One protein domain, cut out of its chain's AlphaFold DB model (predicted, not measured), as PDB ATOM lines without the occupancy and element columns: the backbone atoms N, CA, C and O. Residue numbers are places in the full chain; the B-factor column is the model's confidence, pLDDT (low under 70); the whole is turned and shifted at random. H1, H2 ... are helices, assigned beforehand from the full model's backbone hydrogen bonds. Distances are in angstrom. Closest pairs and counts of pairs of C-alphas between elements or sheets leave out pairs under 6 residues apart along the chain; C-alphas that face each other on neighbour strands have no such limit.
ATOM      1  N   SER A  17      14.629 103.646 201.731       86.38
ATOM      2  CA  SER A  17      14.870 104.853 202.535       86.38
ATOM      3  C   SER A  17      13.588 105.597 202.932       86.38
ATOM      4  O   SER A  17      13.505 106.120 204.041       86.38
ATOM      5  N   LYS A  18      12.560 105.616 202.069       85.94
ATOM      6  CA  LYS A  18      11.243 106.182 202.400       85.94
ATOM      7  C   LYS A  18      10.467 105.288 203.361       85.94
ATOM      8  O   LYS A  18       9.779 105.819 204.227       85.94
ATOM      9  N   LEU A  19      10.585 103.966 203.220       85.75
ATOM     10  CA  LEU A  19       9.966 103.008 204.136       85.75
ATOM     11  C   LEU A  19      10.557 103.147 205.546       85.75
ATOM     12  O   LEU A  19       9.802 103.386 206.481       85.75
ATOM     13  N   THR A  20      11.886 103.124 205.689       88.50
ATOM     14  CA  THR A  20      12.572 103.300 206.982       88.50
ATOM     15  C   THR A  20      12.301 104.671 207.612       88.50
ATOM     16  O   THR A  20      12.165 104.775 208.827       88.50
ATOM     17  N   ALA A  21      12.173 105.738 206.815       89.19
ATOM     18  CA  ALA A  21      11.779 107.052 207.332       89.19
ATOM     19  C   ALA A  21      10.308 107.097 207.798       89.19
ATOM     20  O   ALA A  21       9.965 107.841 208.719       89.19
ATOM     21  N   PHE A  22       9.422 106.319 207.167       90.88
ATOM     22  CA  PHE A  22       8.008 106.251 207.534       90.88
ATOM     23  C   PHE A  22       7.744 105.332 208.732       90.88
ATOM     24  O   PHE A  22       6.936 105.690 209.591       90.88
ATOM     25  N   LEU A  23       8.459 104.213 208.830       91.56
ATOM     26  CA  LEU A  23       8.430 103.281 209.951       91.56
ATOM     27  C   LEU A  23       9.881 102.980 210.387       91.56
ATOM     28  O   LEU A  23      10.510 102.077 209.828       91.56
ATOM     29  N   PRO A  24      10.433 103.760 211.339       89.75
ATOM     30  CA  PRO A  24      11.763 103.520 211.898       89.75
ATOM     31  C   PRO A  24      11.892 102.106 212.487       89.75
ATOM     32  O   PRO A  24      10.896 101.574 212.978       89.75
ATOM     33  N   PRO A  25      13.093 101.498 212.483       86.81
ATOM     34  CA  PRO A  25      13.284 100.131 212.974       86.81
ATOM     35  C   PRO A  25      12.934  99.978 214.461       86.81
ATOM     36  O   PRO A  25      12.403  98.942 214.848       86.81
ATOM     37  N   ASP A  26      13.157 101.027 215.257       90.38
ATOM     38  CA  ASP A  26      12.872 101.067 216.698       90.38
ATOM     39  C   ASP A  26      11.412 101.451 217.020       90.38
ATOM     40  O   ASP A  26      11.047 101.616 218.183       90.38
ATOM     41  N   PHE A  27      10.561 101.649 216.005       89.81
ATOM     42  CA  PHE A  27       9.162 102.017 216.219       89.81
ATOM     43  C   PHE A  27       8.351 100.801 216.716       89.81
ATOM     44  O   PHE A  27       8.425  99.733 216.100       89.81
ATOM     45  N   PRO A  28       7.548 100.930 217.793       91.69
ATOM     46  CA  PRO A  28       6.799  99.808 218.351       91.69
ATOM     47  C   PRO A  28       5.821  99.227 217.323       91.69
ATOM     48  O   PRO A  28       5.074  99.956 216.673       91.69
ATOM     49  N   ARG A  29       5.806  97.897 217.175       93.19
ATOM     50  CA  ARG A  29       4.882  97.209 216.250       93.19
ATOM     51  C   ARG A  29       3.487  96.987 216.833       93.19
ATOM     52  O   ARG A  29       2.528  96.863 216.079       93.19
ATOM     53  N   VAL A  30       3.390  96.940 218.158       94.31
ATOM     54  CA  VAL A  30       2.165  96.777 218.947       94.31
ATOM     55  C   VAL A  30       2.348  97.607 220.223       94.31
ATOM     56  O   VAL A  30       3.462  97.671 220.744       94.31
ATOM     57  N   TYR A  31       1.295  98.270 220.696       91.19
ATOM     58  CA  TYR A  31       1.270  98.936 222.001       91.19
ATOM     59  C   TYR A  31       1.053  97.924 223.142       91.19
ATOM     60  O   TYR A  31       0.651  96.786 222.910       91.19
ATOM     61  N   GLU A  32       1.297  98.338 224.388       90.31
ATOM     62  CA  GLU A  32       1.171  97.473 225.579       90.31
ATOM     63  C   GLU A  32      -0.250  96.916 225.783       90.31
ATOM     64  O   GLU A  32      -0.424  95.831 226.330       90.31
ATOM     65  N   ASP A  33      -1.266  97.621 225.284       90.19
ATOM     66  CA  ASP A  33      -2.675  97.208 225.300       90.19
ATOM     67  C   ASP A  33      -3.082  96.302 224.119       90.19
ATOM     68  O   ASP A  33      -4.267  96.028 223.910       90.19
ATOM     69  N   GLY A  34      -2.112  95.842 223.323       91.38
ATOM     70  CA  GLY A  34      -2.328  94.962 222.176       91.38
ATOM     71  C   GLY A  34      -2.791  95.667 220.896       91.38
ATOM     72  O   GLY A  34      -2.970  95.000 219.875       91.38
ATOM     73  N   ARG A  35      -2.972  96.997 220.888       91.94
ATOM     74  CA  ARG A  35      -3.347  97.725 219.665       91.94
ATOM     75  C   ARG A  35      -2.162  97.870 218.711       91.94
ATOM     76  O   ARG A  35      -1.060  98.238 219.106       91.94
ATOM     77  N   VAL A  36      -2.407  97.646 217.421       94.62
ATOM     78  CA  VAL A  36      -1.419  97.886 216.355       94.62
ATOM     79  C   VAL A  36      -1.421  99.379 215.984       94.62
ATOM     80  O   VAL A  36      -2.482  99.883 215.603       94.62
ATOM     81  N   PRO A  37      -0.285 100.100 216.044       95.56
ATOM     82  CA  PRO A  37      -0.215 101.515 215.678       95.56
ATOM     83  C   PRO A  37      -0.541 101.764 214.206       95.56
ATOM     84  O   PRO A  37      -0.227 100.958 213.329       95.56
ATOM     85  N   LEU A  38      -1.075 102.937 213.882       95.25
ATOM     86  CA  LEU A  38      -1.471 103.260 212.514       95.25
ATOM     87  C   LEU A  38      -0.320 103.390 211.532       95.25
ATOM     88  O   LEU A  38      -0.528 103.168 210.343       95.25
ATOM     89  N   ARG A  39       0.892 103.728 211.982       95.12
ATOM     90  CA  ARG A  39       2.071 103.692 211.099       95.12
ATOM     91  C   ARG A  39       2.381 102.275 210.634       95.12
ATOM     92  O   ARG A  39       2.809 102.113 209.499       95.12
ATOM     93  N   VAL A  40       2.108 101.274 211.471       95.62
ATOM     94  CA  VAL A  40       2.246  99.855 211.125       95.62
ATOM     95  C   VAL A  40       1.111  99.451 210.183       95.62
ATOM     96  O   VAL A  40       1.392  99.038 209.067       95.62
ATOM     97  N   GLN A  41      -0.151  99.737 210.533       95.38
ATOM     98  CA  GLN A  41      -1.303  99.449 209.658       95.38
ATOM     99  C   GLN A  41      -1.166 100.082 208.257       95.38
ATOM    100  O   GLN A  41      -1.471  99.452 207.247       95.38
ATOM    101  N   VAL A  42      -0.679 101.328 208.179       95.19
ATOM    102  CA  VAL A  42      -0.399 102.024 206.910       95.19
ATOM    103  C   VAL A  42       0.806 101.434 206.177       95.19
ATOM    104  O   VAL A  42       0.823 101.501 204.955       95.19
ATOM    105  N   ALA A  43       1.801 100.882 206.875       93.31
ATOM    106  CA  ALA A  43       2.932 100.202 206.245       93.31
ATOM    107  C   ALA A  43       2.549  98.826 205.672       93.31
ATOM    108  O   ALA A  43       3.090  98.439 204.636       93.31
ATOM    109  N   ASP A  44       1.604  98.131 206.306       92.44
ATOM    110  CA  ASP A  44       1.137  96.809 205.883       92.44
ATOM    111  C   ASP A  44       0.215  96.880 204.641       92.44
ATOM    112  O   ASP A  44       0.313  96.035 203.746       92.44
ATOM    113  N   ASP A  45      -0.635  97.912 204.503       93.75
ATOM    114  CA  ASP A  45      -1.384  98.157 203.255       93.75
ATOM    115  C   ASP A  45      -0.483  98.824 202.198       93.75
ATOM    116  O   ASP A  45      -0.360 100.050 202.107       93.75
ATOM    117  N   ARG A  46       0.124  97.995 201.338       91.00
ATOM    118  CA  ARG A  46       1.018  98.438 200.254       91.00
ATOM    119  C   ARG A  46       0.393  99.491 199.321       91.00
ATOM    120  O   ARG A  46       1.133 100.333 198.805       91.00
ATOM    121  N   ARG A  47      -0.927  99.476 199.080       92.19
ATOM    122  CA  ARG A  47      -1.594 100.460 198.199       92.19
ATOM    123  C   ARG A  47      -1.638 101.826 198.871       92.19
ATOM    124  O   ARG A  47      -1.215 102.820 198.274       92.19
ATOM    125  N   VAL A  48      -2.079 101.861 200.125       93.81
ATOM    126  CA  VAL A  48      -2.113 103.086 200.925       93.81
ATOM    127  C   VAL A  48      -0.700 103.632 201.147       93.81
ATOM    128  O   VAL A  48      -0.464 104.818 200.899       93.81
ATOM    129  N   LEU A  49       0.255 102.781 201.536       93.38
ATOM    130  CA  LEU A  49       1.657 103.155 201.731       93.38
ATOM    131  C   LEU A  49       2.249 103.809 200.477       93.38
ATOM    132  O   LEU A  49       2.872 104.873 200.554       93.38
ATOM    133  N   HIS A  50       2.026 103.199 199.310       92.38
ATOM    134  CA  HIS A  50       2.489 103.740 198.039       92.38
ATOM    135  C   HIS A  50       1.923 105.146 197.794       92.38
ATOM    136  O   HIS A  50       2.689 106.058 197.472       92.38
ATOM    137  N   THR A  51       0.620 105.370 198.006       92.12
ATOM    138  CA  THR A  51       0.013 106.707 197.884       92.12
ATOM    139  C   THR A  51       0.640 107.712 198.854       92.12
ATOM    140  O   THR A  51       1.023 108.802 198.425       92.12
ATOM    141  N   VAL A  52       0.818 107.355 200.133       92.81
ATOM    142  CA  VAL A  52       1.426 108.233 201.155       92.81
ATOM    143  C   VAL A  52       2.846 108.668 200.763       92.81
ATOM    144  O   VAL A  52       3.199 109.839 200.923       92.81
ATOM    145  N   LEU A  53       3.661 107.747 200.236       91.44
ATOM    146  CA  LEU A  53       5.089 107.974 199.978       91.44
ATOM    147  C   LEU A  53       5.412 108.521 198.579       91.44
ATOM    148  O   LEU A  53       6.477 109.126 198.390       91.44
ATOM    149  N   THR A  54       4.534 108.322 197.591       89.81
ATOM    150  CA  THR A  54       4.720 108.822 196.213       89.81
ATOM    151  C   THR A  54       3.916 110.079 195.905       89.81
ATOM    152  O   THR A  54       4.402 110.933 195.165       89.81
ATOM    153  N   LYS A  55       2.738 110.249 196.520       88.38
ATOM    154  CA  LYS A  55       1.858 111.415 196.354       88.38
ATOM    155  C   LYS A  55       1.661 112.159 197.691       88.38
ATOM    156  O   LYS A  55       0.521 112.358 198.116       88.38
ATOM    157  N   PRO A  56       2.740 112.594 198.380       85.56
ATOM    158  CA  PRO A  56       2.609 113.286 199.658       85.56
ATOM    159  C   PRO A  56       1.819 114.587 199.485       85.56
ATOM    160  O   PRO A  56       2.094 115.400 198.596       85.56
ATOM    161  N   LYS A  57       0.843 114.811 200.369       86.25
ATOM    162  CA  LYS A  57       0.058 116.046 200.388       86.25
ATOM    163  C   LYS A  57       0.990 117.241 200.607       86.25
ATOM    164  O   LYS A  57       1.706 117.299 201.604       86.25
ATOM    165  N   LYS A  58       0.936 118.226 199.707       84.62
ATOM    166  CA  LYS A  58       1.650 119.500 199.873       84.62
ATOM    167  C   LYS A  58       0.968 120.346 200.957       84.62
ATOM    168  O   LYS A  58      -0.239 120.588 200.895       84.62
ATOM    169  N   GLY A  59       1.749 120.817 201.928       89.31
ATOM    170  CA  GLY A  59       1.275 121.614 203.064       89.31
ATOM    171  C   GLY A  59       0.938 120.781 204.306       89.31
ATOM    172  O   GLY A  59       1.288 119.612 204.408       89.31
ATOM    173  N   ILE A  60       0.263 121.406 205.272       91.31
ATOM    174  CA  ILE A  60       0.050 120.822 206.603       91.31
ATOM    175  C   ILE A  60      -1.001 119.706 206.637       91.31
ATOM    176  O   ILE A  60      -2.064 119.767 206.005       91.31
ATOM    177  N   TYR A  61      -0.733 118.715 207.473       90.88
ATOM    178  CA  TYR A  61      -1.700 117.756 207.985       90.88
ATOM    179  C   TYR A  61      -2.364 118.353 209.231       90.88
ATOM    180  O   TYR A  61      -1.746 119.121 209.965       90.88
ATOM    181  N   MET A  62      -3.645 118.065 209.448       90.50
ATOM    182  CA  MET A  62      -4.390 118.549 210.614       90.50
ATOM    183  C   MET A  62      -5.188 117.390 211.187       90.50
ATOM    184  O   MET A  62      -5.728 116.592 210.416       90.50
ATOM    185  N   CYS A  63      -5.281 117.321 212.510       90.50
ATOM    186  CA  CYS A  63      -6.174 116.371 213.154       90.50
ATOM    187  C   CYS A  63      -7.644 116.704 212.827       90.50
ATOM    188  O   CYS A  63      -8.012 117.847 212.549       90.50
ATOM    189  N   SER A  64      -8.490 115.676 212.798       84.19
ATOM    190  CA  SER A  64      -9.932 115.788 212.550       84.19
ATOM    191  C   SER A  64     -10.750 115.987 213.834       84.19
ATOM    192  O   SER A  64     -11.941 116.308 213.760       84.19
ATOM    193  N   HIS A  65     -10.111 115.801 214.993       85.44
ATOM    194  CA  HIS A  65     -10.653 116.016 216.334       85.44
ATOM    195  C   HIS A  65     -10.226 117.372 216.916       85.44
ATOM    196  O   HIS A  65     -11.072 118.137 217.370       85.44
ATOM    197  N   CYS A  66      -8.930 117.694 216.852       88.56
ATOM    198  CA  CYS A  66      -8.351 118.920 217.401       88.56
ATOM    199  C   CYS A  66      -7.683 119.783 216.312       88.56
ATOM    200  O   CYS A  66      -7.386 119.320 215.213       88.56
ATOM    201  N   ASN A  67      -7.399 121.052 216.621       87.12
ATOM    202  CA  ASN A  67      -6.809 122.007 215.671       87.12
ATOM    203  C   ASN A  67      -5.265 121.939 215.573       87.12
ATOM    204  O   ASN A  67      -4.636 122.884 215.084       87.12
ATOM    205  N   VAL A  68      -4.649 120.844 216.039       93.12
ATOM    206  CA  VAL A  68      -3.194 120.623 215.964       93.12
ATOM    207  C   VAL A  68      -2.776 120.326 214.519       93.12
ATOM    208  O   VAL A  68      -3.521 119.724 213.737       93.12
ATOM    209  N   ARG A  69      -1.586 120.809 214.150       94.38
ATOM    210  CA  ARG A  69      -1.047 120.805 212.786       94.38
ATOM    211  C   ARG A  69       0.295 120.083 212.754       94.38
ATOM    212  O   ARG A  69       1.139 120.335 213.604       94.38
ATOM    213  N   PHE A  70       0.497 119.262 211.729       94.12
ATOM    214  CA  PHE A  70       1.707 118.468 211.518       94.12
ATOM    215  C   PHE A  70       2.279 118.742 210.125       94.12
ATOM    216  O   PHE A  70       1.537 118.982 209.169       94.12
ATOM    217  N   SER A  71       3.604 118.714 210.002       91.81
ATOM    218  CA  SER A  71       4.319 118.904 208.731       91.81
ATOM    219  C   SER A  71       4.301 117.658 207.839       91.81
ATOM    220  O   SER A  71       4.419 117.776 206.622       91.81
ATOM    221  N   SER A  72       4.119 116.471 208.420       92.31
ATOM    222  CA  SER A  72       4.130 115.180 207.728       92.31
ATOM    223  C   SER A  72       3.050 114.228 208.263       92.31
ATOM    224  O   SER A  72       2.382 114.518 209.258       92.31
ATOM    225  N   PHE A  73       2.837 113.107 207.566       93.38
ATOM    226  CA  PHE A  73       1.747 112.173 207.865       93.38
ATOM    227  C   PHE A  73       2.021 111.304 209.103       93.38
ATOM    228  O   PHE A  73       1.131 111.161 209.929       93.38
ATOM    229  N   GLY A  74       3.248 110.792 209.278       93.75
ATOM    230  CA  GLY A  74       3.626 109.948 210.427       93.75
ATOM    231  C   GLY A  74       3.268 110.563 211.791       93.75
ATOM    232  O   GLY A  74       2.469 109.963 212.501       93.75
ATOM    233  N   PRO A  75       3.721 111.793 212.110       93.88
ATOM    234  CA  PRO A  75       3.380 112.478 213.360       93.88
ATOM    235  C   PRO A  75       1.884 112.756 213.552       93.88
ATOM    236  O   PRO A  75       1.430 112.865 214.688       93.88
ATOM    237  N   LEU A  76       1.103 112.865 212.467       95.31
ATOM    238  CA  LEU A  76      -0.356 112.899 212.581       95.31
ATOM    239  C   LEU A  76      -0.881 111.536 213.056       95.31
ATOM    240  O   LEU A  76      -1.725 111.515 213.941       95.31
ATOM    241  N   LEU A  77      -0.403 110.420 212.499       95.25
ATOM    242  CA  LEU A  77      -0.806 109.078 212.940       95.25
ATOM    243  C   LEU A  77      -0.460 108.863 214.419       95.25
ATOM    244  O   LEU A  77      -1.359 108.573 215.206       95.25
ATOM    245  N   ASP A  78       0.795 109.141 214.789       94.19
ATOM    246  CA  ASP A  78       1.307 109.046 216.163       94.19
ATOM    247  C   ASP A  78       0.455 109.870 217.144       94.19
ATOM    248  O   ASP A  78       0.076 109.390 218.210       94.19
ATOM    249  N   HIS A  79       0.093 111.105 216.771       95.19
ATOM    250  CA  HIS A  79      -0.777 111.955 217.582       95.19
ATOM    251  C   HIS A  79      -2.164 111.347 217.804       95.19
ATOM    252  O   HIS A  79      -2.677 111.407 218.922       95.19
ATOM    253  N   ILE A  80      -2.802 110.828 216.749       94.94
ATOM    254  CA  ILE A  80      -4.181 110.351 216.868       94.94
ATOM    255  C   ILE A  80      -4.225 109.037 217.674       94.94
ATOM    256  O   ILE A  80      -5.186 108.824 218.414       94.94
ATOM    257  N   ASP A  81      -3.179 108.208 217.584       94.12
ATOM    258  CA  ASP A  81      -3.014 107.005 218.409       94.12
ATOM    259  C   ASP A  81      -2.762 107.369 219.877       94.12
ATOM    260  O   ASP A  81      -3.518 106.936 220.737       94.12
ATOM    261  N   ALA A  82      -1.819 108.274 220.164       93.19
ATOM    262  CA  ALA A  82      -1.524 108.748 221.523       93.19
ATOM    263  C   ALA A  82      -2.665 109.542 222.201       93.19
ATOM    264  O   ALA A  82      -2.537 109.943 223.355       93.19
ATOM    265  N   ASN A  83      -3.754 109.840 221.483       93.19
ATOM    266  CA  ASN A  83      -4.949 110.514 222.009       93.19
ATOM    267  C   ASN A  83      -6.201 109.613 221.958       93.19
ATOM    268  O   ASN A  83      -7.303 110.110 222.190       93.19
ATOM    269  N   ASP A  84      -6.060 108.329 221.603       91.75
ATOM    270  CA  ASP A  84      -7.140 107.329 221.541       91.75
ATOM    271  C   ASP A  84      -8.392 107.773 220.761       91.75
ATOM    272  O   ASP A  84      -9.529 107.374 221.039       91.75
ATOM    273  N   ILE A  85      -8.203 108.624 219.748       92.50
ATOM    274  CA  ILE A  85      -9.323 109.279 219.070       92.50
ATOM    275  C   ILE A  85     -10.096 108.245 218.244       92.50
ATOM    276  O   ILE A  85      -9.595 107.664 217.272       92.50
ATOM    277  N   LYS A  86     -11.369 108.061 218.610       91.94
ATOM    278  CA  LYS A  86     -12.315 107.178 217.919       91.94
ATOM    279  C   LYS A  86     -12.668 107.722 216.535       91.94
ATOM    280  O   LYS A  86     -12.965 108.904 216.365       91.94
ATOM    281  N   ARG A  87     -12.649 106.836 215.541       92.19
ATOM    282  CA  ARG A  87     -12.678 107.183 214.112       92.19
ATOM    283  C   ARG A  87     -13.457 106.152 213.277       92.19
ATOM    284  O   ARG A  87     -12.878 105.508 212.408       92.19
ATOM    285  N   PRO A  88     -14.762 105.969 213.554       93.31
ATOM    286  CA  PRO A  88     -15.558 104.874 212.991       93.31
ATOM    287  C   PRO A  88     -15.879 105.028 211.495       93.31
ATOM    288  O   PRO A  88     -16.339 104.078 210.874       93.31
ATOM    289  N   HIS A  89     -15.667 106.208 210.905       95.44
ATOM    290  CA  HIS A  89     -16.045 106.486 209.518       95.44
ATOM    291  C   HIS A  89     -14.816 106.419 208.603       95.44
ATOM    292  O   HIS A  89     -14.036 107.371 208.552       95.44
ATOM    293  N   THR A  90     -14.621 105.317 207.885       95.06
ATOM    294  CA  THR A  90     -13.464 105.087 206.998       95.06
ATOM    295  C   THR A  90     -13.778 105.377 205.529       95.06
ATOM    296  O   THR A  90     -14.933 105.401 205.110       95.06
ATOM    297  N   CYS A  91     -12.745 105.652 204.726       95.69
ATOM    298  CA  CYS A  91     -12.900 105.761 203.274       95.69
ATOM    299  C   CYS A  91     -12.933 104.372 202.616       95.69
ATOM    300  O   CYS A  91     -12.157 103.495 202.983       95.69
ATOM    301  N   THR A  92     -13.795 104.186 201.616       95.06
ATOM    302  CA  THR A  92     -13.957 102.919 200.882       95.06
ATOM    303  C   THR A  92     -12.962 102.730 199.730       95.06
ATOM    304  O   THR A  92     -12.931 101.664 199.123       95.06
ATOM    305  N   TYR A  93     -12.156 103.746 199.407       93.00
ATOM    306  CA  TYR A  93     -11.187 103.701 198.310       93.00
ATOM    307  C   TYR A  93      -9.866 103.064 198.765       93.00
ATOM    308  O   TYR A  93      -9.225 103.541 199.702       93.00
ATOM    309  N   ASP A  94      -9.442 102.005 198.073       91.62
ATOM    310  CA  ASP A  94      -8.279 101.180 198.434       91.62
ATOM    311  C   ASP A  94      -6.925 101.895 198.387       91.62
ATOM    312  O   ASP A  94      -6.001 101.505 199.094       91.62
ATOM    313  N   ASP A  95      -6.781 102.919 197.551       91.38
ATOM    314  CA  ASP A  95      -5.559 103.715 197.428       91.38
ATOM    315  C   ASP A  95      -5.548 104.935 198.365       91.38
ATOM    316  O   ASP A  95      -4.581 105.704 198.374       91.38
ATOM    317  N   CYS A  96      -6.608 105.125 199.160       94.19
ATOM    318  CA  CYS A  96      -6.828 106.314 199.967       94.19
ATOM    319  C   CYS A  96      -6.369 106.127 201.426       94.19
ATOM    320  O   CYS A  96      -6.931 105.300 202.146       94.19
ATOM    321  N   PRO A  97      -5.448 106.961 201.954       94.00
ATOM    322  CA  PRO A  97      -4.982 106.844 203.344       94.00
ATOM    323  C   PRO A  97      -6.068 106.970 204.420       94.00
ATOM    324  O   PRO A  97      -5.907 106.486 205.539       94.00
ATOM    325  N   TRP A  98      -7.210 107.571 204.084       94.25
ATOM    326  CA  TRP A  98      -8.356 107.703 204.983       94.25
ATOM    327  C   TRP A  98      -9.199 106.422 205.109       94.25
ATOM    328  O   TRP A  98     -10.109 106.386 205.936       94.25
ATOM    329  N   LYS A  99      -8.868 105.358 204.364       95.31
ATOM    330  CA  LYS A  99      -9.331 103.984 204.617       95.31
ATOM    331  C   LYS A  99      -8.879 103.484 205.991       95.31
ATOM    332  O   LYS A  99      -9.678 102.919 206.725       95.31
ATOM    333  N   ILE A 100      -7.626 103.766 206.354       94.31
ATOM    334  CA  ILE A 100      -6.995 103.300 207.599       94.31
ATOM    335  C   ILE A 100      -7.112 104.364 208.701       94.31
ATOM    336  O   ILE A 100      -7.465 104.063 209.835       94.31
ATOM    337  N   VAL A 101      -6.884 105.642 208.372       93.19
ATOM    338  CA  VAL A 101      -6.933 106.732 209.371       93.19
ATOM    339  C   VAL A 101      -8.354 107.086 209.813       93.19
ATOM    340  O   VAL A 101      -8.539 107.538 210.941       93.19
ATOM    341  N   GLY A 102      -9.347 106.915 208.938       93.50
ATOM    342  CA  GLY A 102     -10.745 107.240 209.213       93.50
ATOM    343  C   GLY A 102     -11.031 108.708 209.568       93.50
ATOM    344  O   GLY A 102     -10.202 109.614 209.436       93.50
ATOM    345  N   PHE A 103     -12.264 108.939 210.013       93.69
ATOM    346  CA  PHE A 103     -12.805 110.231 210.419       93.69
ATOM    347  C   PHE A 103     -13.636 110.099 211.699       93.69
ATOM    348  O   PHE A 103     -14.300 109.089 211.931       93.69
ATOM    349  N   THR A 104     -13.665 111.166 212.500       92.94
ATOM    350  CA  THR A 104     -14.432 111.212 213.757       92.94
ATOM    351  C   THR A 104     -15.929 111.442 213.546       92.94
ATOM    352  O   THR A 104     -16.713 111.187 214.453       92.94
ATOM    353  N   LYS A 105     -16.343 111.957 212.377       93.69
ATOM    354  CA  LYS A 105     -17.748 112.286 212.062       93.69
ATOM    355  C   LYS A 105     -18.076 112.002 210.595       93.69
ATOM    356  O   LYS A 105     -17.344 112.464 209.719       93.69
ATOM    357  N   GLN A 106     -19.233 111.398 210.313       94.50
ATOM    358  CA  GLN A 106     -19.700 111.080 208.949       94.50
ATOM    359  C   GLN A 106     -19.667 112.282 207.984       94.50
ATOM    360  O   GLN A 106     -19.271 112.163 206.825       94.50
ATOM    361  N   ARG A 107     -19.980 113.495 208.464       92.25
ATOM    362  CA  ARG A 107     -19.898 114.736 207.662       92.25
ATOM    363  C   ARG A 107     -18.485 115.025 207.129       92.25
ATOM    364  O   ARG A 107     -18.345 115.672 206.092       92.25
ATOM    365  N   GLN A 108     -17.437 114.584 207.827       92.06
ATOM    366  CA  GLN A 108     -16.052 114.735 207.379       92.06
ATOM    367  C   GLN A 108     -15.721 113.744 206.256       92.06
ATOM    368  O   GLN A 108     -15.136 114.179 205.263       92.06
ATOM    369  N   LEU A 109     -16.164 112.484 206.375       93.88
ATOM    370  CA  LEU A 109     -16.058 111.460 205.330       93.88
ATOM    371  C   LEU A 109     -16.804 111.889 204.059       93.88
ATOM    372  O   LEU A 109     -16.191 112.015 203.002       93.88
ATOM    373  N   ASN A 110     -18.088 112.246 204.169       92.31
ATOM    374  CA  ASN A 110     -18.905 112.695 203.033       92.31
ATOM    375  C   ASN A 110     -18.284 113.889 202.293       92.31
ATOM    376  O   ASN A 110     -18.343 113.980 201.067       92.31
ATOM    377  N   ARG A 111     -17.661 114.815 203.032       89.69
ATOM    378  CA  ARG A 111     -16.899 115.920 202.445       89.69
ATOM    379  C   ARG A 111     -15.640 115.428 201.733       89.69
ATOM    380  O   ARG A 111     -15.384 115.883 200.624       89.69
ATOM    381  N   HIS A 112     -14.856 114.563 202.375       91.06
ATOM    382  CA  HIS A 112     -13.634 114.000 201.807       91.06
ATOM    383  C   HIS A 112     -13.923 113.323 200.464       91.06
ATOM    384  O   HIS A 112     -13.345 113.750 199.467       91.06
ATOM    385  N   LEU A 113     -14.899 112.405 200.421       92.00
ATOM    386  CA  LEU A 113     -15.355 111.728 199.203       92.00
ATOM    387  C   LEU A 113     -15.657 112.736 198.082       92.00
ATOM    388  O   LEU A 113     -15.037 112.686 197.020       92.00
ATOM    389  N   LYS A 114     -16.521 113.727 198.352       89.00
ATOM    390  CA  LYS A 114     -16.886 114.774 197.377       89.00
ATOM    391  C   LYS A 114     -15.692 115.576 196.843       89.00
ATOM    392  O   LYS A 114     -15.708 115.979 195.685       89.00
ATOM    393  N   SER A 115     -14.684 115.822 197.683       86.88
ATOM    394  CA  SER A 115     -13.542 116.699 197.371       86.88
ATOM    395  C   SER A 115     -12.273 116.004 196.863       86.88
ATOM    396  O   SER A 115     -11.369 116.707 196.429       86.88
ATOM    397  N   VAL A 116     -12.172 114.676 196.994       87.25
ATOM    398  CA  VAL A 116     -10.959 113.896 196.662       87.25
ATOM    399  C   VAL A 116     -11.232 112.811 195.620       87.25
ATOM    400  O   VAL A 116     -10.328 112.462 194.873       87.25
ATOM    401  N   HIS A 117     -12.458 112.282 195.564       88.81
ATOM    402  CA  HIS A 117     -12.810 111.169 194.676       88.81
ATOM    403  C   HIS A 117     -13.884 111.523 193.636       88.81
ATOM    404  O   HIS A 117     -13.967 110.862 192.608       88.81
TER     405      HIS A 117
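Overview. This is residues 17 to 117 of the 274 residues of the protein "CYFA0S02e04852g1_1" of Cyberlindnera fabianii (UniProt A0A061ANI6). The longest helix, H6, lies at one end and H1 at the other of a loop-rich cluster in which H2 packs on H4 and H5, with H3 turning off after H2. The printed part has 101 residues and six named helices, H1 to H6 in chain order: all helix, yet only 46 residues are in them. It is compact, radius of gyration of the C-alphas 13.2 A, spanning 37 by 30 by 24 A.

Arrangement. Look first at H6, residues 106 to 116, which touches no helix. H2, residues 38 to 44, touches H4, residues 73 to 81, at a steep tilt of 57 degrees, opposite ways; the closest C-alphas, of Leu 38 and Leu 77, are 5.9 A apart. H2 touches H5, residues 98 to 101; the closest C-alphas, of Val 42 and Ile 100, are 6.8 A apart. H3, residues 46 to 54, only just touches H2, with 3 pairs of C-alphas within 8 A, and only at the corner; the closest C-alphas, of Ala 43 and Leu 49, are 5.5 A apart. H1, residues 17 to 22, is close to H2 but not clearly touching. Every O i to N i+4 pair is within hydrogen-bond range in H1, H2, H3, H4 and H6; H5 is too short for one.

Along the chain. Find C-alpha 17 at (14.870, 104.853, 202.535), where H1 begins; H6 runs 15.3 A to C-alpha 116 at (-10.959, 113.896, 196.662).

Size, cuts and confidence. The printed part has no cut; the links H1 to H2, H3 to H4 and H4 to H5 are long, and no printed residue is under 70 in pLDDT.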